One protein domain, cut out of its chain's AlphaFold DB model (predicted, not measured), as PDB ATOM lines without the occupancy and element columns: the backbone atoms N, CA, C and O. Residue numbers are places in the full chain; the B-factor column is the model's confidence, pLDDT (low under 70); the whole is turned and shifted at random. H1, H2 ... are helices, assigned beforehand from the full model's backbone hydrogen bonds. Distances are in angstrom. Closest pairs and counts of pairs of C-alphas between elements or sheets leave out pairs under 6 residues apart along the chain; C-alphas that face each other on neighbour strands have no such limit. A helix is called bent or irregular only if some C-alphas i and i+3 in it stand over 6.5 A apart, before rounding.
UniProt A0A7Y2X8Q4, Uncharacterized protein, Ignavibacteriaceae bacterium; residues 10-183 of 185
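Overview. This is residues 10 to 183 of the 185 residues of an uncharacterized protein of Ignavibacteriaceae bacterium (UniProt A0A7Y2X8Q4). A globular cluster of crossed helices is built round one long helix, H6, with the long helix H10 and the shorter H4 each crossing it nearly at right angles and shorter helices packed about its length. H9 makes a corner with H10 at one end of the cluster; far from it the last residues, 174 to 183, stick out as an arm, of which 174 to 181 belong to H11. The printed part has 174 residues with eleven named helices, H1 to H11 in order, and no named strand; its class is all helix. It is compact, with a radius of gyration of the C-alphas of 16.7 A and spans of 51 by 39 by 33 A.

Along the chain. H1, residues 10 to 14, begins at C-alpha 10 (32.652, 24.514, -5.814). H2 is residues 19 to 29, H3 35 to 43, H4 47 to 57 and H5 63 to 70. H6, residues 74 to 93, is 29.4 A long and begins at C-alpha 74 (52.130, 27.017, -0.923). H7 is residues 108 to 113, H8 115 to 120 and H9 126 to 138, 19.5 A long. H9 is irregular: C-alphas 127 and 130 are 7.4 A apart. H10, residues 140 to 160, is 30.3 A long. H11, residues 166 to 181, is 22.7 A long and ends at C-alpha 181 (57.879, 40.357, 18.363).

Arrangement. H6 is the hub, touching eight helices. It touches H4 about perpendicular at 84 degrees, with residues 77 to 85 alone; the closest C-alphas, of Leu 49 and Arg 80, are 5.0 A apart. It touches H10 at 81 degrees, about perpendicular, closest at Arg 85 and Val 152, C-alphas 5.9 A apart. Residues 74 to 78 touch H5, closest C-alphas Ala 67 and Asp 74 at 5.2 A. H4 and H5 form a helical hairpin. H2 touches H10 at a shallow tilt of 9 degrees, the same way, closest C-alphas Tyr 29 and Val 155 at 6.9 A. H8 touches H10, closest C-alphas Thr 116 and Tyr 146 at 4.9 A. H9 and H10 touch only at the corner. H1 touches H6, while H3 and H7 only just touch it, each with 3 pairs of C-alphas within 8 A. H11 touches no helix. Every O i to N i+4 pair is within hydrogen-bond range in the helices except H4, 6 of 7, and H9, 7 of 9.

Size, cuts and confidence. The two C-alphas farthest apart, of Thr 138 and Val 183, are 54.3 A apart. The printed part has no cut. The link from H6 to H7, residues 94 to 107, is long; the other links are tight. The mean pLDDT of the printed part is 83.4, with 32 residues under 70, among them 95 to 107 and 161 to 171.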
ATOM      1  N   GLU A  10      33.117  25.358  -4.718       74.56
ATOM      2  CA  GLU A  10      32.652  24.514  -5.814       74.56
ATOM      3  C   GLU A  10      32.049  25.340  -6.953       74.56
ATOM      4  O   GLU A  10      32.355  25.113  -8.125       74.56
ATOM      5  N   LEU A  11      31.242  26.346  -6.614       75.75
ATOM      6  CA  LEU A  11      30.617  27.203  -7.607       75.75
ATOM      7  C   LEU A  11      31.668  28.044  -8.346       75.75
ATOM      8  O   LEU A  11      31.616  28.153  -9.567       75.75
ATOM      9  N   ILE A  12      32.670  28.570  -7.633       83.88
ATOM     10  CA  ILE A  12      33.793  29.308  -8.238       83.88
ATOM     11  C   ILE A  12      34.612  28.390  -9.155       83.88
ATOM     12  O   ILE A  12      34.939  28.766 -10.280       83.88
ATOM     13  N   ASP A  13      34.936  27.188  -8.692       85.00
ATOM     14  CA  ASP A  13      35.790  26.237  -9.402       85.00
ATOM     15  C   ASP A  13      35.112  25.746 -10.693       85.00
ATOM     16  O   ASP A  13      35.756  25.638 -11.741       85.00
ATOM     17  N   ASN A  14      33.795  25.522 -10.650       82.69
ATOM     18  CA  ASN A  14      33.033  24.975 -11.769       82.69
ATOM     19  C   ASN A  14      32.426  26.026 -12.703       82.69
ATOM     20  O   ASN A  14      32.120  25.681 -13.853       82.69
ATOM     21  N   LEU A  15      32.280  27.288 -12.277       84.12
ATOM     22  CA  LEU A  15      31.718  28.328 -13.137       84.12
ATOM     23  C   LEU A  15      32.561  28.469 -14.404       84.12
ATOM     24  O   LEU A  15      33.760  28.769 -14.360       84.12
ATOM     25  N   LYS A  16      31.917  28.254 -15.549       84.38
ATOM     26  CA  LYS A  16      32.529  28.459 -16.857       84.38
ATOM     27  C   LYS A  16      32.457  29.936 -17.197       84.38
ATOM     28  O   LYS A  16      31.378  30.517 -17.222       84.38
ATOM     29  N   VAL A  17      33.609  30.515 -17.498       82.44
ATOM     30  CA  VAL A  17      33.677  31.870 -18.028       82.44
ATOM     31  C   VAL A  17      33.502  31.805 -19.542       82.44
ATOM     32  O   VAL A  17      34.280  31.151 -20.243       82.44
ATOM     33  N   ASP A  18      32.460  32.454 -20.052       85.56
ATOM     34  CA  ASP A  18      32.269  32.642 -21.486       85.56
ATOM     35  C   ASP A  18      32.921  33.943 -21.983       85.56
ATOM     36  O   ASP A  18      33.332  34.809 -21.208       85.56
ATOM     37  N   SER A  19      33.043  34.067 -23.305       87.31
ATOM     38  CA  SER A  19      33.699  35.217 -23.929       87.31
ATOM     39  C   SER A  19      32.915  36.523 -23.745       87.31
ATOM     40  O   SER A  19      33.525  37.586 -23.693       87.31
ATOM     41  N   ASN A  20      31.587  36.463 -23.621       87.81
ATOM     42  CA  ASN A  20      30.750  37.652 -23.472       87.81
ATOM     43  C   ASN A  20      30.961  38.291 -22.098       87.81
ATOM     44  O   ASN A  20      31.052  39.512 -21.999       87.81
ATOM     45  N   LEU A  21      31.105  37.481 -21.045       88.00
ATOM     46  CA  LEU A  21      31.444  37.968 -19.705       88.00
ATOM     47  C   LEU A  21      32.808  38.664 -19.686       88.00
ATOM     48  O   LEU A  21      32.943  39.738 -19.103       88.00
ATOM     49  N   VAL A  22      33.809  38.089 -20.356       89.31
ATOM     50  CA  VAL A  22      35.150  38.687 -20.459       89.31
ATOM     51  C   VAL A  22      35.105  40.026 -21.197       89.31
ATOM     52  O   VAL A  22      35.685  41.007 -20.726       89.31
ATOM     53  N   LEU A  23      34.394  40.093 -22.326       89.88
ATOM     54  CA  LEU A  23      34.215  41.333 -23.086       89.88
ATOM     55  C   LEU A  23      33.505  42.400 -22.251       89.88
ATOM     56  O   LEU A  23      34.022  43.506 -22.105       89.88
ATOM     57  N   LYS A  24      32.397  42.040 -21.599       89.81
ATOM     58  CA  LYS A  24      31.651  42.935 -20.709       89.81
ATOM     59  C   LYS A  24      32.519  43.460 -19.561       89.81
ATOM     60  O   LYS A  24      32.437  44.634 -19.211       89.81
ATOM     61  N   PHE A  25      33.387  42.624 -18.984       90.88
ATOM     62  CA  PHE A  25      34.332  43.069 -17.955       90.88
ATOM     63  C   PHE A  25      35.280  44.140 -18.480       90.88
ATOM     64  O   PHE A  25      35.474  45.161 -17.823       90.88
ATOM     65  N   LYS A  26      35.858  43.919 -19.666       89.38
ATOM     66  CA  LYS A  26      36.755  44.886 -20.308       89.38
ATOM     67  C   LYS A  26      36.048  46.205 -20.600       89.38
ATOM     68  O   LYS A  26      36.652  47.251 -20.400       89.38
ATOM     69  N   GLU A  27      34.794  46.158 -21.039       88.81
ATOM     70  CA  GLU A  27      33.989  47.352 -21.320       88.81
ATOM     71  C   GLU A  27      33.702  48.172 -20.055       88.81
ATOM     72  O   GLU A  27      33.804  49.396 -20.082       88.81
ATOM     73  N   ILE A  28      33.374  47.514 -18.939       88.06
ATOM     74  CA  ILE A  28      32.979  48.198 -17.696       88.06
ATOM     75  C   ILE A  28      34.198  48.627 -16.862       88.06
ATOM     76  O   ILE A  28      34.207  49.717 -16.287       88.06
ATOM     77  N   TYR A  29      35.234  47.785 -16.787       86.44
ATOM     78  CA  TYR A  29      36.357  47.916 -15.851       86.44
ATOM     79  C   TYR A  29      37.724  47.943 -16.551       86.44
ATOM     80  O   TYR A  29      38.702  47.456 -15.990       86.44
ATOM     81  N   SER A  30      37.821  48.510 -17.759       73.62
ATOM     82  CA  SER A  30      39.016  48.451 -18.630       73.62
ATOM     83  C   SER A  30      40.357  48.682 -17.919       73.62
ATOM     84  O   SER A  30      41.339  47.986 -18.204       73.62
ATOM     85  N   ASP A  31      40.400  49.644 -16.989       75.81
ATOM     86  CA  ASP A  31      41.639  50.071 -16.341       75.81
ATOM     87  C   ASP A  31      41.583  50.157 -14.818       75.81
ATOM     88  O   ASP A  31      42.628  50.003 -14.192       75.81
ATOM     89  N   ARG A  32      40.429  50.405 -14.191       82.88
ATOM     90  CA  ARG A  32      40.317  50.495 -12.725       82.88
ATOM     91  C   ARG A  32      38.880  50.343 -12.249       82.88
ATOM     92  O   ARG A  32      37.940  50.609 -12.991       82.88
ATOM     93  N   ILE A  33      38.732  50.043 -10.965       86.06
ATOM     94  CA  ILE A  33      37.463  50.085 -10.242       86.06
ATOM     95  C   ILE A  33      37.441  51.302  -9.311       86.06
ATOM     96  O   ILE A  33      38.472  51.739  -8.791       86.06
ATOM     97  N   LYS A  34      36.264  51.902  -9.103       85.38
ATOM     98  CA  LYS A  34      36.120  53.044  -8.187       85.38
ATOM     99  C   LYS A  34      36.374  52.594  -6.745       85.38
ATOM    100  O   LYS A  34      35.884  51.553  -6.328       85.38
ATOM    101  N   GLU A  35      37.047  53.423  -5.945       83.69
ATOM    102  CA  GLU A  35      37.429  53.102  -4.553       83.69
ATOM    103  C   GLU A  35      36.246  52.609  -3.693       83.69
ATOM    104  O   GLU A  35      36.354  51.604  -2.989       83.69
ATOM    105  N   LYS A  36      35.085  53.274  -3.789       84.00
ATOM    106  CA  LYS A  36      33.862  52.892  -3.057       84.00
ATOM    107  C   LYS A  36      33.356  51.503  -3.455       84.00
ATOM    108  O   LYS A  36      32.908  50.738  -2.604       84.00
ATOM    109  N   GLU A  37      33.423  51.195  -4.742       85.19
ATOM    110  CA  GLU A  37      32.970  49.929  -5.310       85.19
ATOM    111  C   GLU A  37      33.936  48.798  -4.955       85.19
ATOM    112  O   GLU A  37      33.499  47.769  -4.446       85.19
ATOM    113  N   LEU A  38      35.245  49.041  -5.076       87.38
ATOM    114  CA  LEU A  38      36.287  48.124  -4.619       87.38
ATOM    115  C   LEU A  38      36.145  47.823  -3.127       87.38
ATOM    116  O   LEU A  38      36.178  46.670  -2.721       87.38
ATOM    117  N   THR A  39      35.931  48.844  -2.299       85.81
ATOM    118  CA  THR A  39      35.757  48.656  -0.853       85.81
ATOM    119  C   THR A  39      34.529  47.798  -0.548       85.81
ATOM    120  O   THR A  39      34.593  46.923   0.314       85.81
ATOM    121  N   LYS A  40      33.412  48.023  -1.252       86.31
ATOM    122  CA  LYS A  40      32.200  47.203  -1.108       86.31
ATOM    123  C   LYS A  40      32.457  45.759  -1.548       86.31
ATOM    124  O   LYS A  40      32.074  44.843  -0.831       86.31
ATOM    125  N   LEU A  41      33.127  45.573  -2.682       87.56
ATOM    126  CA  LEU A  41      33.500  44.267  -3.218       87.56
ATOM    127  C   LEU A  41      34.372  43.490  -2.224       87.56
ATOM    128  O   LEU A  41      33.999  42.391  -1.829       87.56
ATOM    129  N   LEU A  42      35.495  44.068  -1.783       87.25
ATOM    130  CA  LEU A  42      36.466  43.388  -0.917       87.25
ATOM    131  C   LEU A  42      35.879  43.009   0.448       87.25
ATOM    132  O   LEU A  42      36.264  41.987   0.998       87.25
ATOM    133  N   ARG A  43      34.918  43.777   0.983       85.50
ATOM    134  CA  ARG A  43      34.207  43.420   2.229       85.50
ATOM    135  C   ARG A  43      33.404  42.126   2.122       85.50
ATOM    136  O   ARG A  43      33.192  41.476   3.136       85.50
ATOM    137  N   ASN A  44      32.973  41.781   0.913       82.69
ATOM    138  CA  ASN A  44      32.212  40.570   0.627       82.69
ATOM    139  C   ASN A  44      33.105  39.445   0.085       82.69
ATOM    140  O   ASN A  44      32.592  38.395  -0.296       82.69
ATOM    141  N   VAL A  45      34.423  39.663  -0.001       87.62
ATOM    142  CA  VAL A  45      35.372  38.598  -0.323       87.62
ATOM    143  C   VAL A  45      35.733  37.871   0.978       87.62
ATOM    144  O   VAL A  45      36.046  38.515   1.982       87.62
ATOM    145  N   PRO A  46      35.739  36.533   0.973       89.62
ATOM    146  CA  PRO A  46      36.074  35.716   2.137       89.62
ATOM    147  C   PRO A  46      37.462  36.038   2.666       89.62
ATOM    148  O   PRO A  46      38.398  36.101   1.871       89.62
ATOM    149  N   GLN A  47      37.649  36.159   3.982       87.94
ATOM    150  CA  GLN A  47      38.962  36.530   4.537       87.94
ATOM    151  C   GLN A  47      40.077  35.555   4.143       87.94
ATOM    152  O   GLN A  47      41.181  35.979   3.807       87.94
ATOM    153  N   LEU A  48      39.769  34.257   4.087       92.12
ATOM    154  CA  LEU A  48      40.724  33.230   3.670       92.12
ATOM    155  C   LEU A  48      41.187  33.390   2.204       92.12
ATOM    156  O   LEU A  48      42.281  32.946   1.873       92.12
ATOM    157  N   LEU A  49      40.378  34.010   1.332       93.88
ATOM    158  CA  LEU A  49      40.732  34.338  -0.058       93.88
ATOM    159  C   LEU A  49      41.353  35.739  -0.161       93.88
ATOM    160  O   LEU A  49      42.332  35.947  -0.879       93.88
ATOM    161  N   LEU A  50      40.788  36.697   0.576       92.81
ATOM    162  CA  LEU A  50      41.163  38.103   0.546       92.81
ATOM    163  C   LEU A  50      42.571  38.331   1.088       92.81
ATOM    164  O   LEU A  50      43.327  39.091   0.489       92.81
ATOM    165  N   LEU A  51      42.935  37.697   2.205       93.69
ATOM    166  CA  LEU A  51      44.229  37.926   2.842       93.69
ATOM    167  C   LEU A  51      45.407  37.527   1.925       93.69
ATOM    168  O   LEU A  51      46.254  38.390   1.682       93.69
ATOM    169  N   PRO A  52      45.459  36.309   1.340       95.81
ATOM    170  CA  PRO A  52      46.481  35.965   0.348       95.81
ATOM    171  C   PRO A  52      46.494  36.910  -0.855       95.81
ATOM    172  O   PRO A  52      47.563  37.333  -1.290       95.81
ATOM    173  N   LEU A  53      45.314  37.283  -1.363       95.69
ATOM    174  CA  LEU A  53      45.203  38.197  -2.495       95.69
ATOM    175  C   LEU A  53      45.808  39.568  -2.169       95.69
ATOM    176  O   LEU A  53      46.599  40.084  -2.945       95.69
ATOM    177  N   VAL A  54      45.482  40.160  -1.020       92.69
ATOM    178  CA  VAL A  54      46.010  41.474  -0.618       92.69
ATOM    179  C   VAL A  54      47.521  41.416  -0.407       92.69
ATOM    180  O   VAL A  54      48.237  42.314  -0.851       92.69
ATOM    181  N   LEU A  55      48.031  40.362   0.232       93.81
ATOM    182  CA  LEU A  55      49.473  40.186   0.410       93.81
ATOM    183  C   LEU A  55      50.200  40.038  -0.935       93.81
ATOM    184  O   LEU A  55      51.290  40.590  -1.104       93.81
ATOM    185  N   LYS A  56      49.580  39.371  -1.913       94.88
ATOM    186  CA  LYS A  56      50.127  39.271  -3.266       94.88
ATOM    187  C   LYS A  56      50.052  40.597  -4.023       94.88
ATOM    188  O   LYS A  56      51.073  41.085  -4.489       94.88
ATOM    189  N   GLU A  57      48.874  41.203  -4.129       91.75
ATOM    190  CA  GLU A  57      48.633  42.359  -5.006       91.75
ATOM    191  C   GLU A  57      49.148  43.685  -4.435       91.75
ATOM    192  O   GLU A  57      49.528  44.581  -5.186       91.75
ATOM    193  N   VAL A  58      49.155  43.832  -3.108       88.81
ATOM    194  CA  VAL A  58      49.513  45.093  -2.439       88.81
ATOM    195  C   VAL A  58      50.914  45.028  -1.840       88.81
ATOM    196  O   VAL A  58      51.684  45.980  -1.973       88.81
ATOM    197  N   ALA A  59      51.257  43.923  -1.174       88.62
ATOM    198  CA  ALA A  59      52.571  43.763  -0.551       88.62
ATOM    199  C   ALA A  59      53.609  43.092  -1.472       88.62
ATOM    200  O   ALA A  59      54.794  43.111  -1.140       88.62
ATOM    201  N   ASN A  60      53.194  42.568  -2.634       91.31
ATOM    202  CA  ASN A  60      54.058  41.905  -3.615       91.31
ATOM    203  C   ASN A  60      54.895  40.764  -3.009       91.31
ATOM    204  O   ASN A  60      56.070  40.599  -3.340       91.31
ATOM    205  N   LEU A  61      54.299  40.003  -2.085       94.94
ATOM    206  CA  LEU A  61      54.930  38.829  -1.484       94.94
ATOM    207  C   LEU A  61      54.830  37.614  -2.418       94.94
ATOM    208  O   LEU A  61      53.894  37.509  -3.215       94.94
ATOM    209  N   SER A  62      55.794  36.696  -2.314       96.62
ATOM    210  CA  SER A  62      55.758  35.416  -3.033       96.62
ATOM    211  C   SER A  62      54.750  34.454  -2.409       96.62
ATOM    212  O   SER A  62      54.386  34.603  -1.237       96.62
ATOM    213  N   TYR A  63      54.327  33.428  -3.150       97.38
ATOM    214  CA  TYR A  63      53.390  32.431  -2.616       97.38
ATOM    215  C   TYR A  63      53.959  31.719  -1.395       97.38
ATOM    216  O   TYR A  63      53.248  31.536  -0.408       97.38
ATOM    217  N   ARG A  64      55.258  31.412  -1.419       96.50
ATOM    218  CA  ARG A  64      55.974  30.817  -0.288       96.50
ATOM    219  C   ARG A  64      55.946  31.705   0.958       96.50
ATOM    220  O   ARG A  64      55.605  31.228   2.032       96.50
ATOM    221  N   THR A  65      56.262  32.995   0.833       96.44
ATOM    222  CA  THR A  65      56.257  33.905   1.992       96.44
ATOM    223  C   THR A  65      54.846  34.102   2.548       96.44
ATOM    224  O   THR A  65      54.665  34.201   3.759       96.44
ATOM    225  N   ILE A  66      53.827  34.135   1.685       97.31
ATOM    226  CA  ILE A  66      52.425  34.205   2.120       97.31
ATOM    227  C   ILE A  66      52.021  32.919   2.855       97.31
ATOM    228  O   ILE A  66      51.353  32.995   3.883       97.31
ATOM    229  N   ALA A  67      52.427  31.755   2.344       95.75
ATOM    230  CA  ALA A  67      52.192  30.447   2.954       95.75
ATOM    231  C   ALA A  67      52.795  30.360   4.360       95.75
ATOM    232  O   ALA A  67      52.089  30.019   5.306       95.75
ATOM    233  N   GLU A  68      54.057  30.771   4.510       95.81
ATOM    234  CA  GLU A  68      54.748  30.862   5.802       95.81
ATOM    235  C   GLU A  68      54.044  31.842   6.762       95.81
ATOM    236  O   GLU A  68      53.929  31.569   7.952       95.81
ATOM    237  N   PHE A  69      53.526  32.968   6.258       93.94
ATOM    238  CA  PHE A  69      52.835  33.970   7.080       93.94
ATOM    239  C   PHE A  69      51.449  33.521   7.577       93.94
ATOM    240  O   PHE A  69      51.038  33.905   8.670       93.94
ATOM    241  N   ILE A  70      50.708  32.756   6.768       92.19
ATOM    242  CA  ILE A  70      49.331  32.312   7.066       92.19
ATOM    243  C   ILE A  70      49.299  30.886   7.653       92.19
ATOM    244  O   ILE A  70      48.237  30.429   8.064       92.19
ATOM    245  N   ASP A  71      50.446  30.205   7.716       93.50
ATOM    246  CA  ASP A  71      50.596  28.823   8.192       93.50
ATOM    247  C   ASP A  71      49.759  27.812   7.380       93.50
ATOM    248  O   ASP A  71      48.922  27.068   7.891       93.50
ATOM    249  N   VAL A  72      49.943  27.828   6.054       92.12
ATOM    250  CA  VAL A  72      49.311  26.888   5.107       92.12
ATOM    251  C   VAL A  72      50.292  26.482   4.000       92.12
ATOM    252  O   VAL A  72      51.233  27.223   3.738       92.12
ATOM    253  N   PRO A  73      50.079  25.362   3.283       93.00
ATOM    254  CA  PRO A  73      50.920  24.998   2.140       93.00
ATOM    255  C   PRO A  73      50.895  26.035   1.002       93.00
ATOM    256  O   PRO A  73      49.871  26.670   0.736       93.00
ATOM    257  N   ASP A  74      51.989  26.142   0.253       90.12
ATOM    258  CA  ASP A  74      52.130  27.017  -0.923       90.12
ATOM    259  C   ASP A  74      51.056  26.776  -2.002       90.12
ATOM    260  O   ASP A  74      50.427  27.720  -2.485       90.12
ATOM    261  N   GLY A  75      50.732  25.517  -2.301       89.56
ATOM    262  CA  GLY A  75      49.657  25.155  -3.230       89.56
ATOM    263  C   GLY A  75      48.257  25.570  -2.752       89.56
ATOM    264  O   GLY A  75      47.323  25.680  -3.554       89.56
ATOM    265  N   VAL A  76      48.076  25.823  -1.451       92.88
ATOM    266  CA  VAL A  76      46.833  26.403  -0.912       92.88
ATOM    267  C   VAL A  76      46.783  27.904  -1.197       92.88
ATOM    268  O   VAL A  76      45.712  28.437  -1.487       92.88
ATOM    269  N   ILE A  77      47.921  28.597  -1.194       96.12
ATOM    270  CA  ILE A  77      47.982  30.015  -1.566       96.12
ATOM    271  C   ILE A  77      47.610  30.213  -3.033       96.12
ATOM    272  O   ILE A  77      46.768  31.065  -3.326       96.12
ATOM    273  N   SER A  78      48.144  29.391  -3.939       94.88
ATOM    274  CA  SER A  78      47.827  29.512  -5.364       94.88
ATOM    275  C   SER A  78      46.345  29.295  -5.661       94.88
ATOM    276  O   SER A  78      45.726  30.092  -6.371       94.88
ATOM    277  N   THR A  79      45.734  28.277  -5.048       94.69
ATOM    278  CA  THR A  79      44.285  28.037  -5.168       94.69
ATOM    279  C   THR A  79      43.456  29.176  -4.580       94.69
ATOM    280  O   THR A  79      42.474  29.590  -5.198       94.69
ATOM    281  N   ARG A  80      43.845  29.731  -3.424       95.12
ATOM    282  CA  ARG A  80      43.155  30.877  -2.811       95.12
ATOM    283  C   ARG A  80      43.243  32.130  -3.681       95.12
ATOM    284  O   ARG A  80      42.225  32.788  -3.868       95.12
ATOM    285  N   ILE A  81      44.403  32.441  -4.256       97.06
ATOM    286  CA  ILE A  81      44.578  33.618  -5.124       97.06
ATOM    287  C   ILE A  81      43.786  33.469  -6.424       97.06
ATOM    288  O   ILE A  81      43.049  34.387  -6.790       97.06
ATOM    289  N   TYR A  82      43.863  32.303  -7.074       96.31
ATOM    290  CA  TYR A  82      43.055  32.002  -8.258       96.31
ATOM    291  C   TYR A  82      41.554  32.195  -7.977       96.31
ATOM    292  O   TYR A  82      40.872  32.937  -8.693       96.31
ATOM    293  N   ARG A  83      41.047  31.588  -6.891       94.69
ATOM    294  CA  ARG A  83      39.638  31.698  -6.479       94.69
ATOM    295  C   ARG A  83      39.255  33.128  -6.127       94.69
ATOM    296  O   ARG A  83      38.172  33.560  -6.500       94.69
ATOM    297  N   ALA A  84      40.125  33.872  -5.447       94.94
ATOM    298  CA  ALA A  84      39.870  35.262  -5.080       94.94
ATOM    299  C   ALA A  84      39.679  36.141  -6.323       94.94
ATOM    300  O   ALA A  84      38.696  36.875  -6.414       94.94
ATOM    301  N   ARG A  85      40.579  36.027  -7.310       95.69
ATOM    302  CA  ARG A  85      40.472  36.769  -8.573       95.69
ATOM    303  C   ARG A  85      39.220  36.364  -9.351       95.69
ATOM    304  O   ARG A  85      38.474  37.233  -9.792       95.69
ATOM    305  N   LYS A  86      38.929  35.064  -9.443       93.62
ATOM    306  CA  LYS A  86      37.720  34.568 -10.118       93.62
ATOM    307  C   LYS A  86      36.435  35.039  -9.432       93.62
ATOM    308  O   LYS A  86      35.520  35.500 -10.104       93.62
ATOM    309  N   LEU A  87      36.381  35.017  -8.101       91.75
ATOM    310  CA  LEU A  87      35.245  35.533  -7.338       91.75
ATOM    311  C   LEU A  87      35.040  37.035  -7.554       91.75
ATOM    312  O   LEU A  87      33.906  37.484  -7.693       91.75
ATOM    313  N   ILE A  88      36.123  37.810  -7.604       92.44
ATOM    314  CA  ILE A  88      36.063  39.241  -7.914       92.44
ATOM    315  C   ILE A  88      35.481  39.468  -9.310       92.44
ATOM    316  O   ILE A  88      34.570  40.280  -9.454       92.44
ATOM    317  N   PHE A  89      35.958  38.731 -10.314       92.19
ATOM    318  CA  PHE A  89      35.412  38.792 -11.671       92.19
ATOM    319  C   PHE A  89      33.903  38.513 -11.686       92.19
ATOM    320  O   PHE A  89      33.136  39.282 -12.263       92.19
ATOM    321  N   ILE A  90      33.473  37.457 -10.989       88.69
ATOM    322  CA  ILE A  90      32.063  37.069 -10.871       88.69
ATOM    323  C   ILE A  90      31.249  38.175 -10.205       88.69
ATOM    324  O   ILE A  90      30.295  38.656 -10.805       88.69
ATOM    325  N   LYS A  91      31.631  38.621  -9.002       86.81
ATOM    326  CA  LYS A  91      30.862  39.616  -8.232       86.81
ATOM    327  C   LYS A  91      30.780  40.981  -8.927       86.81
ATOM    328  O   LYS A  91      29.846  41.730  -8.662       86.81
ATOM    329  N   LEU A  92      31.733  41.318  -9.800       87.31
ATOM    330  CA  LEU A  92      31.692  42.555 -10.588       87.31
ATOM    331  C   LEU A  92      30.755  42.490 -11.799       87.31
ATOM    332  O   LEU A  92      30.277  43.525 -12.252       87.31
ATOM    333  N   LEU A  93      30.467  41.301 -12.326       84.12
ATOM    334  CA  LEU A  93      29.601  41.133 -13.501       84.12
ATOM    335  C   LEU A  93      28.210  40.603 -13.170       84.12
ATOM    336  O   LEU A  93      27.242  40.926 -13.864       84.12
ATOM    337  N   ILE A  94      28.137  39.764 -12.146       70.50
ATOM    338  CA  ILE A  94      26.973  39.002 -11.719       70.50
ATOM    339  C   ILE A  94      26.666  39.483 -10.301       70.50
ATOM    340  O   ILE A  94      27.150  38.936  -9.311       70.50
ATOM    341  N   LEU A  95      25.920  40.590 -10.228       58.16
ATOM    342  CA  LEU A  95      25.589  41.275  -8.975       58.16
ATOM    343  C   LEU A  95      24.745  40.404  -8.022       58.16
ATOM    344  O   LEU A  95      24.831  40.608  -6.814       58.16
ATOM    345  N   ASP A  96      24.041  39.397  -8.558       51.06
ATOM    346  CA  ASP A  96      23.138  38.489  -7.828       51.06
ATOM    347  C   ASP A  96      23.680  37.054  -7.755       51.06
ATOM    348  O   ASP A  96      22.965  36.069  -7.940       51.06
ATOM    349  N   PHE A  97      24.984  36.909  -7.532       55.88
ATOM    350  CA  PHE A  97      25.551  35.603  -7.226       55.88
ATOM    351  C   PHE A  97      25.268  35.264  -5.756       55.88
ATOM    352  O   PHE A  97      26.068  35.586  -4.873       55.88
ATOM    353  N   GLU A  98      24.102  34.671  -5.490       51.22
ATOM    354  CA  GLU A  98      23.785  34.118  -4.173       51.22
ATOM    355  C   GLU A  98      24.612  32.848  -3.937       51.22
ATOM    356  O   GLU A  98      24.555  31.881  -4.697       51.22
ATOM    357  N   GLU A  99      25.439  32.888  -2.891       54.59
ATOM    358  CA  GLU A  99      26.291  31.777  -2.476       54.59
ATOM    359  C   GLU A  99      25.409  30.666  -1.894       54.59
ATOM    360  O   GLU A  99      24.895  30.775  -0.781       54.59
ATOM    361  N   SER A 100      25.209  29.588  -2.653       49.41
ATOM    362  CA  SER A 100      24.598  28.371  -2.132       49.41
ATOM    363  C   SER A 100      25.644  27.524  -1.402       49.41
ATOM    364  O   SER A 100      26.744  27.277  -1.896       49.41
ATOM    365  N   ASN A 101      25.283  27.073  -0.199       42.03
ATOM    366  CA  ASN A 101      26.067  26.119   0.578       42.03
ATOM    367  C   ASN A 101      25.939  24.732  -0.067       42.03
ATOM    368  O   ASN A 101      25.008  23.990   0.249       42.03
ATOM    369  N   SER A 102      26.845  24.381  -0.976       44.47
ATOM    370  CA  SER A 102      27.038  22.992  -1.398       44.47
ATOM    371  C   SER A 102      28.403  22.484  -0.946       44.47
ATOM    372  O   SER A 102      29.427  23.161  -1.059       44.47
ATOM    373  N   VAL A 103      28.390  21.284  -0.370       44.53
ATOM    374  CA  VAL A 103      29.569  20.580   0.128       44.53
ATOM    375  C   VAL A 103      30.013  19.546  -0.909       44.53
ATOM    376  O   VAL A 103      29.283  18.606  -1.196       44.53
ATOM    377  N   SER A 104      31.265  19.711  -1.350       47.50
ATOM    378  CA  SER A 104      32.236  18.700  -1.806       47.50
ATOM    379  C   SER A 104      31.919  17.807  -3.020       47.50
ATOM    380  O   SER A 104      31.333  16.740  -2.870       47.50
ATOM    381  N   GLU A 105      32.683  18.050  -4.093       41.69
ATOM    382  CA  GLU A 105      33.652  17.073  -4.619       41.69
ATOM    383  C   GLU A 105      35.025  17.735  -4.857       41.69
ATOM    384  O   GLU A 105      35.125  18.922  -5.184       41.69
ATOM    385  N   LYS A 106      36.117  16.967  -4.701       54.16
ATOM    386  CA  LYS A 106      37.462  17.377  -5.140       54.16
ATOM    387  C   LYS A 106      37.465  17.485  -6.663       54.16
ATOM    388  O   LYS A 106      37.712  16.514  -7.366       54.16
ATOM    389  N   SER A 107      37.218  18.680  -7.176       61.56
ATOM    390  CA  SER A 107      37.360  18.941  -8.599       61.56
ATOM    391  C   SER A 107      38.845  19.085  -8.931       61.56
ATOM    392  O   SER A 107      39.437  20.129  -8.666       61.56
ATOM    393  N   ASP A 108      39.464  18.069  -9.545       77.38
ATOM    394  CA  ASP A 108      40.835  18.146 -10.105       77.38
ATOM    395  C   ASP A 108      41.035  19.366 -11.014       77.38
ATOM    396  O   ASP A 108      42.150  19.828 -11.271       77.38
ATOM    397  N   LEU A 109      39.928  19.911 -11.505       84.75
ATOM    398  CA  LEU A 109      39.875  21.134 -12.265       84.75
ATOM    399  C   LEU A 109      40.544  22.312 -11.554       84.75
ATOM    400  O   LEU A 109      41.235  23.067 -12.224       84.75
ATOM    401  N   ILE A 110      40.400  22.474 -10.234       87.75
ATOM    402  CA  ILE A 110      41.023  23.615  -9.544       87.75
ATOM    403  C   ILE A 110      42.547  23.566  -9.648       87.75
ATOM    404  O   ILE A 110      43.191  24.587  -9.880       87.75
ATOM    405  N   PHE A 111      43.126  22.369  -9.556       87.62
ATOM    406  CA  PHE A 111      44.561  22.155  -9.713       87.62
ATOM    407  C   PHE A 111      45.010  22.414 -11.150       87.62
ATOM    408  O   PHE A 111      46.091  22.957 -11.362       87.62
ATOM    409  N   LYS A 112      44.157  22.106 -12.134       90.00
ATOM    410  CA  LYS A 112      44.410  22.439 -13.541       90.00
ATOM    411  C   LYS A 112      44.311  23.937 -13.807       90.00
ATOM    412  O   LYS A 112      45.108  24.453 -14.574       90.00
ATOM    413  N   LEU A 113      43.347  24.635 -13.211       92.56
ATOM    414  CA  LEU A 113      43.071  26.041 -13.516       92.56
ATOM    415  C   LEU A 113      43.946  27.014 -12.720       92.56
ATOM    416  O   LEU A 113      44.304  28.063 -13.257       92.56
ATOM    417  N   ARG A 114      44.358  26.680 -11.486       93.12
ATOM    418  CA  ARG A 114      45.216  27.557 -10.659       93.12
ATOM    419  C   ARG A 114      46.571  27.866 -11.303       93.12
ATOM    420  O   ARG A 114      47.141  28.914 -11.007       93.12
ATOM    421  N   VAL A 115      47.018  27.005 -12.226       94.75
ATOM    422  CA  VAL A 115      48.216  27.194 -13.061       94.75
ATOM    423  C   VAL A 115      48.220  28.565 -13.740       94.75
ATOM    424  O   VAL A 115      49.264  29.179 -13.918       94.75
ATOM    425  N   THR A 116      47.037  29.090 -14.067       95.94
ATOM    426  CA  THR A 116      46.883  30.404 -14.695       95.94
ATOM    427  C   THR A 116      47.315  31.540 -13.769       95.94
ATOM    428  O   THR A 116      47.983  32.469 -14.213       95.94
ATOM    429  N   ALA A 117      46.996  31.452 -12.474       96.75
ATOM    430  CA  ALA A 117      47.430  32.424 -11.477       96.75
ATOM    431  C   ALA A 117      48.924  32.268 -11.165       96.75
ATOM    432  O   ALA A 117      49.638  33.264 -11.110       96.75
ATOM    433  N   GLU A 118      49.399  31.031 -10.989       96.62
ATOM    434  CA  GLU A 118      50.815  30.719 -10.741       96.62
ATOM    435  C   GLU A 118      51.715  31.228 -11.879       96.62
ATOM    436  O   GLU A 118      52.737  31.864 -11.618       96.62
ATOM    437  N   LEU A 119      51.313  31.017 -13.137       96.25
ATOM    438  CA  LEU A 119      52.036  31.513 -14.305       96.25
ATOM    439  C   LEU A 119      52.033  33.044 -14.351       96.25
ATOM    440  O   LEU A 119      53.096  33.655 -14.436       96.25
ATOM    441  N   LEU A 120      50.857  33.668 -14.219       96.69
ATOM    442  CA  LEU A 120      50.706  35.129 -14.236       96.69
ATOM    443  C   LEU A 120      51.523  35.829 -13.137       96.69
ATOM    444  O   LEU A 120      51.931  36.990 -13.269       96.69
ATOM    445  N   ASP A 121      51.719  35.150 -12.013       96.31
ATOM    446  CA  ASP A 121      52.453  35.658 -10.862       96.31
ATOM    447  C   ASP A 121      53.937  35.290 -10.854       96.31
ATOM    448  O   ASP A 121      54.648  35.741  -9.954       96.31
ATOM    449  N   ASN A 122      54.409  34.565 -11.876       95.56
ATOM    450  CA  ASN A 122      55.762  34.011 -11.981       95.56
ATOM    451  C   ASN A 122      56.143  33.064 -10.829       95.56
ATOM    452  O   ASN A 122      57.322  32.922 -10.514       95.56
ATOM    453  N   GLU A 123      55.155  32.408 -10.226       95.56
ATOM    454  CA  GLU A 123      55.314  31.471  -9.103       95.56
ATOM    455  C   GLU A 123      55.408  30.015  -9.579       95.56
ATOM    456  O   GLU A 123      55.723  29.120  -8.800       95.56
ATOM    457  N   LEU A 124      55.142  29.773 -10.865       93.38
ATOM    458  CA  LEU A 124      55.293  28.458 -11.471       93.38
ATOM    459  C   LEU A 124      56.781  28.047 -11.532       93.38
ATOM    460  O   LEU A 124      57.613  28.876 -11.927       93.38
ATOM    461  N   PRO A 125      57.140  26.785 -11.227       91.19
ATOM    462  CA  PRO A 125      58.494  26.281 -11.440       91.19
ATOM    463  C   PRO A 125      58.914  26.408 -12.906       91.19
ATOM    464  O   PRO A 125      58.117  26.158 -13.809       91.19
ATOM    465  N   SER A 126      60.182  26.745 -13.166       88.75
ATOM    466  CA  SER A 126      60.686  26.941 -14.536       88.75
ATOM    467  C   SER A 126      60.467  25.728 -15.446       88.75
ATOM    468  O   SER A 126      60.212  25.905 -16.629       88.75
ATOM    469  N   SER A 127      60.500  24.510 -14.896       89.94
ATOM    470  CA  SER A 127      60.245  23.261 -15.626       89.94
ATOM    471  C   SER A 127      58.823  23.130 -16.177       89.94
ATOM    472  O   SER A 127      58.591  22.331 -17.079       89.94
ATOM    473  N   GLU A 128      57.865  23.879 -15.633       91.38
ATOM    474  CA  GLU A 128      56.447  23.775 -15.986       91.38
ATOM    475  C   GLU A 128      55.937  24.995 -16.772       91.38
ATOM    476  O   GLU A 128      54.823  24.952 -17.303       91.38
ATOM    477  N   LYS A 129      56.735  26.073 -16.869       92.56
ATOM    478  CA  LYS A 129      56.333  27.345 -17.497       92.56
ATOM    479  C   LYS A 129      56.002  27.176 -18.971       92.56
ATOM    480  O   LYS A 129      54.856  27.402 -19.348       92.56
ATOM    481  N   ASP A 130      56.951  26.690 -19.764       92.56
ATOM    482  CA  ASP A 130      56.794  26.562 -21.219       92.56
ATOM    483  C   ASP A 130      55.599  25.668 -21.581       92.56
ATOM    484  O   ASP A 130      54.777  25.997 -22.438       92.56
ATOM    485  N   ALA A 131      55.444  24.552 -20.861       93.62
ATOM    486  CA  ALA A 131      54.325  23.638 -21.048       93.62
ATOM    487  C   ALA A 131      52.975  24.284 -20.688       93.62
ATOM    488  O   ALA A 131      51.963  24.008 -21.333       93.62
ATOM    489  N   SER A 132      52.939  25.129 -19.657       92.94
ATOM    490  CA  SER A 132      51.725  25.832 -19.230       92.94
ATOM    491  C   SER A 132      51.358  26.967 -20.185       92.94
ATOM    492  O   SER A 132      50.184  27.122 -20.520       92.94
ATOM    493  N   GLU A 133      52.347  27.710 -20.680       94.31
ATOM    494  CA  GLU A 133      52.161  28.732 -21.713       94.31
ATOM    495  C   GLU A 133      51.600  28.130 -23.002       94.31
ATOM    496  O   GLU A 133      50.654  28.668 -23.580       94.31
ATOM    497  N   GLU A 134      52.125  26.983 -23.434       94.06
ATOM    498  CA  GLU A 134      51.625  26.302 -24.628       94.06
ATOM    499  C   GLU A 134      50.200  25.766 -24.438       94.06
ATOM    500  O   GLU A 134      49.341  25.919 -25.313       94.06
ATOM    501  N   LYS A 135      49.889  25.222 -23.256       94.25
ATOM    502  CA  LYS A 135      48.516  24.823 -22.903       94.25
ATOM    503  C   LYS A 135      47.555  26.006 -22.919       94.25
ATOM    504  O   LYS A 135      46.447  25.866 -23.412       94.25
ATOM    505  N   ILE A 136      47.958  27.177 -22.436       94.38
ATOM    506  CA  ILE A 136      47.110  28.382 -22.458       94.38
ATOM    507  C   ILE A 136      46.816  28.844 -23.889       94.38
ATOM    508  O   ILE A 136      45.737  29.371 -24.152       94.38
ATOM    509  N   LYS A 137      47.729  28.631 -24.841       93.19
ATOM    510  CA  LYS A 137      47.476  28.948 -26.257       93.19
ATOM    511  C   LYS A 137      46.498  27.971 -26.907       93.19
ATOM    512  O   LYS A 137      45.711  28.385 -27.758       93.19
ATOM    513  N   THR A 138      46.556  26.700 -26.514       94.81
ATOM    514  CA  THR A 138      45.862  25.591 -27.186       94.81
ATOM    515  C   THR A 138      44.540  25.188 -26.529       94.81
ATOM    516  O   THR A 138      43.628  24.769 -27.237       94.81
ATOM    517  N   ASP A 139      44.389  25.351 -25.212       93.75
ATOM    518  CA  ASP A 139      43.168  25.062 -24.453       93.75
ATOM    519  C   ASP A 139      42.324  26.345 -24.286       93.75
ATOM    520  O   ASP A 139      42.681  27.241 -23.509       93.75
ATOM    521  N   PRO A 140      41.157  26.448 -24.957       91.75
ATOM    522  CA  PRO A 140      40.306  27.633 -24.886       91.75
ATOM    523  C   PRO A 140      39.787  27.949 -23.481       91.75
ATOM    524  O   PRO A 140      39.466  29.104 -23.198       91.75
ATOM    525  N   ARG A 141      39.654  26.947 -22.605       90.25
ATOM    526  CA  ARG A 141      39.214  27.149 -21.223       90.25
ATOM    527  C   ARG A 141      40.337  27.758 -20.399       90.25
ATOM    528  O   ARG A 141      40.100  28.773 -19.749       90.25
ATOM    529  N   LEU A 142      41.541  27.188 -20.456       92.75
ATOM    530  CA  LEU A 142      42.706  27.744 -19.756       92.75
ATOM    531  C   LEU A 142      43.031  29.155 -20.237       92.75
ATOM    532  O   LEU A 142      43.297  30.024 -19.412       92.75
ATOM    533  N   LYS A 143      42.924  29.406 -21.547       94.56
ATOM    534  CA  LYS A 143      43.090  30.743 -22.128       94.56
ATOM    535  C   LYS A 143      42.183  31.782 -21.477       94.56
ATOM    536  O   LYS A 143      42.645  32.844 -21.071       94.56
ATOM    537  N   LYS A 144      40.891  31.468 -21.364       93.56
ATOM    538  CA  LYS A 144      39.893  32.369 -20.769       93.56
ATOM    539  C   LYS A 144      40.119  32.562 -19.279       93.56
ATOM    540  O   LYS A 144      39.993  33.670 -18.778       93.56
ATOM    541  N   GLU A 145      40.454  31.489 -18.574       94.31
ATOM    542  CA  GLU A 145      40.761  31.557 -17.148       94.31
ATOM    543  C   GLU A 145      41.986  32.448 -16.906       94.31
ATOM    544  O   GLU A 145      41.923  33.333 -16.059       94.31
ATOM    545  N   TYR A 146      43.041  32.310 -17.713       95.88
ATOM    546  CA  TYR A 146      44.212  33.188 -17.678       95.88
ATOM    547  C   TYR A 146      43.854  34.652 -17.956       95.88
ATOM    548  O   TYR A 146      44.228  35.532 -17.183       95.88
ATOM    549  N   GLU A 147      43.043  34.913 -18.981       95.38
ATOM    550  CA  GLU A 147      42.570  36.261 -19.312       95.38
ATOM    551  C   GLU A 147      41.783  36.905 -18.157       95.38
ATOM    552  O   GLU A 147      41.964  38.085 -17.851       95.38
ATOM    553  N   VAL A 148      40.956  36.132 -17.445       94.75
ATOM    554  CA  VAL A 148      40.273  36.600 -16.228       94.75
ATOM    555  C   VAL A 148      41.272  36.972 -15.137       94.75
ATOM    556  O   VAL A 148      41.132  38.034 -14.522       94.75
ATOM    557  N   GLN A 149      42.283  36.129 -14.892       96.56
ATOM    558  CA  GLN A 149      43.316  36.426 -13.896       96.56
ATOM    559  C   GLN A 149      44.042  37.738 -14.234       96.56
ATOM    560  O   GLN A 149      44.218  38.584 -13.353       96.56
ATOM    561  N   GLU A 150      44.411  37.936 -15.503       95.69
ATOM    562  CA  GLU A 150      45.075  39.150 -15.990       95.69
ATOM    563  C   GLU A 150      44.219  40.400 -15.803       95.69
ATOM    564  O   GLU A 150      44.697  41.406 -15.269       95.69
ATOM    565  N   LEU A 151      42.948  40.341 -16.205       94.50
ATOM    566  CA  LEU A 151      42.026  41.470 -16.107       94.50
ATOM    567  C   LEU A 151      41.829  41.912 -14.662       94.50
ATOM    568  O   LEU A 151      41.950  43.100 -14.353       94.50
ATOM    569  N   VAL A 152      41.578  40.965 -13.760       94.31
ATOM    570  CA  VAL A 152      41.373  41.282 -12.344       94.31
ATOM    571  C   VAL A 152      42.654  41.827 -11.721       94.31
ATOM    572  O   VAL A 152      42.604  42.856 -11.049       94.31
ATOM    573  N   LYS A 153      43.811  41.207 -11.989       94.31
ATOM    574  CA  LYS A 153      45.114  41.698 -11.516       94.31
ATOM    575  C   LYS A 153      45.376  43.132 -11.985       94.31
ATOM    576  O   LYS A 153      45.750  43.983 -11.178       94.31
ATOM    577  N   LYS A 154      45.123  43.432 -13.264       92.81
ATOM    578  CA  LYS A 154      45.264  44.783 -13.836       92.81
ATOM    579  C   LYS A 154      44.369  45.791 -13.110       92.81
ATOM    580  O   LYS A 154      44.859  46.827 -12.654       92.81
ATOM    581  N   VAL A 155      43.082  45.474 -12.959       91.62
ATOM    582  CA  VAL A 155      42.098  46.342 -12.292       91.62
ATOM    583  C   VAL A 155      42.476  46.600 -10.838       91.62
ATOM    584  O   VAL A 155      42.453  47.750 -10.394       91.62
ATOM    585  N   LEU A 156      42.860  45.562 -10.096       90.50
ATOM    586  CA  LEU A 156      43.261  45.677  -8.696       90.50
ATOM    587  C   LEU A 156      44.522  46.524  -8.541       90.50
ATOM    588  O   LEU A 156      44.510  47.487  -7.771       90.50
ATOM    589  N   LYS A 157      45.576  46.237  -9.312       88.00
ATOM    590  CA  LYS A 157      46.838  46.991  -9.277       88.00
ATOM    591  C   LYS A 157      46.602  48.482  -9.502       88.00
ATOM    592  O   LYS A 157      47.046  49.308  -8.710       88.00
ATOM    593  N   ASN A 158      45.835  48.833 -10.529       86.12
ATOM    594  CA  ASN A 158      45.546  50.230 -10.853       86.12
ATOM    595  C   ASN A 158      44.642  50.921  -9.822       86.12
ATOM    596  O   ASN A 158      44.639  52.147  -9.725       86.12
ATOM    597  N   SER A 159      43.894  50.151  -9.032       83.56
ATOM    598  CA  SER A 159      43.000  50.685  -8.004       83.56
ATOM    599  C   SER A 159      43.710  50.868  -6.658       83.56
ATOM    600  O   SER A 159      43.534  51.901  -6.009       83.56
ATOM    601  N   PHE A 160      44.580  49.929  -6.264       75.25
ATOM    602  CA  PHE A 160      45.372  50.008  -5.028       75.25
ATOM    603  C   PHE A 160      46.461  51.087  -5.069       75.25
ATOM    604  O   PHE A 160      46.801  51.661  -4.034       75.25
ATOM    605  N   VAL A 161      46.978  51.416  -6.256       61.53
ATOM    606  CA  VAL A 161      48.056  52.408  -6.438       61.53
ATOM    607  C   VAL A 161      47.607  53.850  -6.136       61.53
ATOM    608  O   VAL A 161      48.437  54.750  -6.043       61.53
ATOM    609  N   THR A 162      46.318  54.111  -5.893       51.12
ATOM    610  CA  THR A 162      45.819  55.494  -5.891       51.12
ATOM    611  C   THR A 162      46.119  56.361  -4.664       51.12
ATOM    612  O   THR A 162      45.974  57.570  -4.814       51.12
ATOM    613  N   LYS A 163      46.580  55.881  -3.490       47.62
ATOM    614  CA  LYS A 163      46.796  56.817  -2.344       47.62
ATOM    615  C   LYS A 163      47.947  56.584  -1.361       47.62
ATOM    616  O   LYS A 163      48.164  57.441  -0.504       47.62
ATOM    617  N   THR A 164      48.745  55.524  -1.468       46.94
ATOM    618  CA  THR A 164      49.917  55.399  -0.581       46.94
ATOM    619  C   THR A 164      51.084  54.772  -1.312       46.94
ATOM    620  O   THR A 164      50.960  53.663  -1.816       46.94
ATOM    621  N   SER A 165      52.223  55.473  -1.341       45.12
ATOM    622  CA  SER A 165      53.488  54.889  -1.788       45.12
ATOM    623  C   SER A 165      53.677  53.521  -1.109       45.12
ATOM    624  O   SER A 165      53.558  53.461   0.124       45.12
ATOM    625  N   PRO A 166      53.963  52.447  -1.872       55.44
ATOM    626  CA  PRO A 166      54.232  51.108  -1.342       55.44
ATOM    627  C   PRO A 166      55.217  51.113  -0.167       55.44
ATOM    628  O   PRO A 166      55.077  50.328   0.767       55.44
ATOM    629  N   GLU A 167      56.147  52.071  -0.144       56.12
ATOM    630  CA  GLU A 167      57.119  52.251   0.935       56.12
ATOM    631  C   GLU A 167      56.486  52.593   2.285       56.12
ATOM    632  O   GLU A 167      56.891  52.057   3.315       56.12
ATOM    633  N   ARG A 168      55.425  53.406   2.317       54.50
ATOM    634  CA  ARG A 168      54.734  53.731   3.577       54.50
ATOM    635  C   ARG A 168      53.968  52.534   4.136       54.50
ATOM    636  O   ARG A 168      53.861  52.399   5.354       54.50
ATOM    637  N   LEU A 169      53.426  51.674   3.271       51.56
ATOM    638  CA  LEU A 169      52.737  50.461   3.708       51.56
ATOM    639  C   LEU A 169      53.740  49.408   4.191       51.56
ATOM    640  O   LEU A 169      53.557  48.872   5.282       51.56
ATOM    641  N   LYS A 170      54.843  49.199   3.456       57.53
ATOM    642  CA  LYS A 170      55.967  48.353   3.893       57.53
ATOM    643  C   LYS A 170      56.509  48.794   5.252       57.53
ATOM    644  O   LYS A 170      56.665  47.962   6.139       57.53
ATOM    645  N   GLN A 171      56.712  50.097   5.458       68.38
ATOM    646  CA  GLN A 171      57.155  50.650   6.744       68.38
ATOM    647  C   GLN A 171      56.148  50.398   7.873       68.38
ATOM    648  O   GLN A 171      56.547  50.041   8.979       68.38
ATOM    649  N   LYS A 172      54.840  50.541   7.615       70.69
ATOM    650  CA  LYS A 172      53.797  50.260   8.616       70.69
ATOM    651  C   LYS A 172      53.707  48.777   8.972       70.69
ATOM    652  O   LYS A 172      53.565  48.458  10.149       70.69
ATOM    653  N   ILE A 173      53.796  47.888   7.981       67.38
ATOM    654  CA  ILE A 173      53.786  46.433   8.190       67.38
ATOM    655  C   ILE A 173      55.034  46.014   8.971       67.38
ATOM    656  O   ILE A 173      54.904  45.342   9.990       67.38
ATOM    657  N   LYS A 174      56.220  46.493   8.569       69.31
ATOM    658  CA  LYS A 174      57.489  46.233   9.263       69.31
ATOM    659  C   LYS A 174      57.443  46.687  10.724       69.31
ATOM    660  O   LYS A 174      57.682  45.883  11.616       69.31
ATOM    661  N   LYS A 175      57.009  47.927  10.977       74.19
ATOM    662  CA  LYS A 175      56.882  48.477  12.336       74.19
ATOM    663  C   LYS A 175      55.912  47.673  13.208       74.19
ATOM    664  O   LYS A 175      56.152  47.504  14.398       74.19
ATOM    665  N   LYS A 176      54.816  47.174  12.624       73.50
ATOM    666  CA  LYS A 176      53.819  46.371  13.345       73.50
ATOM    667  C   LYS A 176      54.302  44.942  13.618       73.50
ATOM    668  O   LYS A 176      53.973  44.386  14.664       73.50
ATOM    669  N   ALA A 177      55.098  44.361  12.720       66.12
ATOM    670  CA  ALA A 177      55.768  43.086  12.957       66.12
ATOM    671  C   ALA A 177      56.788  43.220  14.100       66.12
ATOM    672  O   ALA A 177      56.707  42.484  15.077       66.12
ATOM    673  N   GLU A 178      57.656  44.232  14.056       69.81
ATOM    674  CA  GLU A 178      58.675  44.488  15.087       69.81
ATOM    675  C   GLU A 178      58.058  44.711  16.479       69.81
ATOM    676  O   GLU A 178      58.514  44.133  17.467       69.81
ATOM    677  N   SER A 179      56.958  45.466  16.569       70.81
ATOM    678  CA  SER A 179      56.248  45.678  17.839       70.81
ATOM    679  C   SER A 179      55.563  44.420  18.381       70.81
ATOM    680  O   SER A 179      55.364  44.315  19.585       70.81
ATOM    681  N   SER A 180      55.194  43.475  17.513       58.28
ATOM    682  CA  SER A 180      54.532  42.225  17.916       58.28
ATOM    683  C   SER A 180      55.533  41.162  18.385       58.28
ATOM    684  O   SER A 180      55.185  40.321  19.205       58.28
ATOM    685  N   PHE A 181      56.785  41.228  17.915       52.50
ATOM    686  CA  PHE A 181      57.879  40.357  18.363       52.50
ATOM    687  C   PHE A 181      58.649  40.896  19.580       52.50
ATOM    688  O   PHE A 181      59.356  40.133  20.229       52.50
ATOM    689  N   SER A 182      58.486  42.176  19.931       51.00
ATOM    690  CA  SER A 182      59.157  42.795  21.089       51.00
ATOM    691  C   SER A 182      58.401  42.624  22.418       51.00
ATOM    692  O   SER A 182      58.873  43.081  23.453       51.00
ATOM    693  N   VAL A 183      57.237  41.962  22.415       50.00
ATOM    694  CA  VAL A 183      56.474  41.624  23.631       50.00
ATOM    695  C   VAL A 183      56.614  40.129  23.916       50.00
ATOM    696  O   VAL A 183      55.663  39.360  23.814       50.00
TER     697      VAL A 183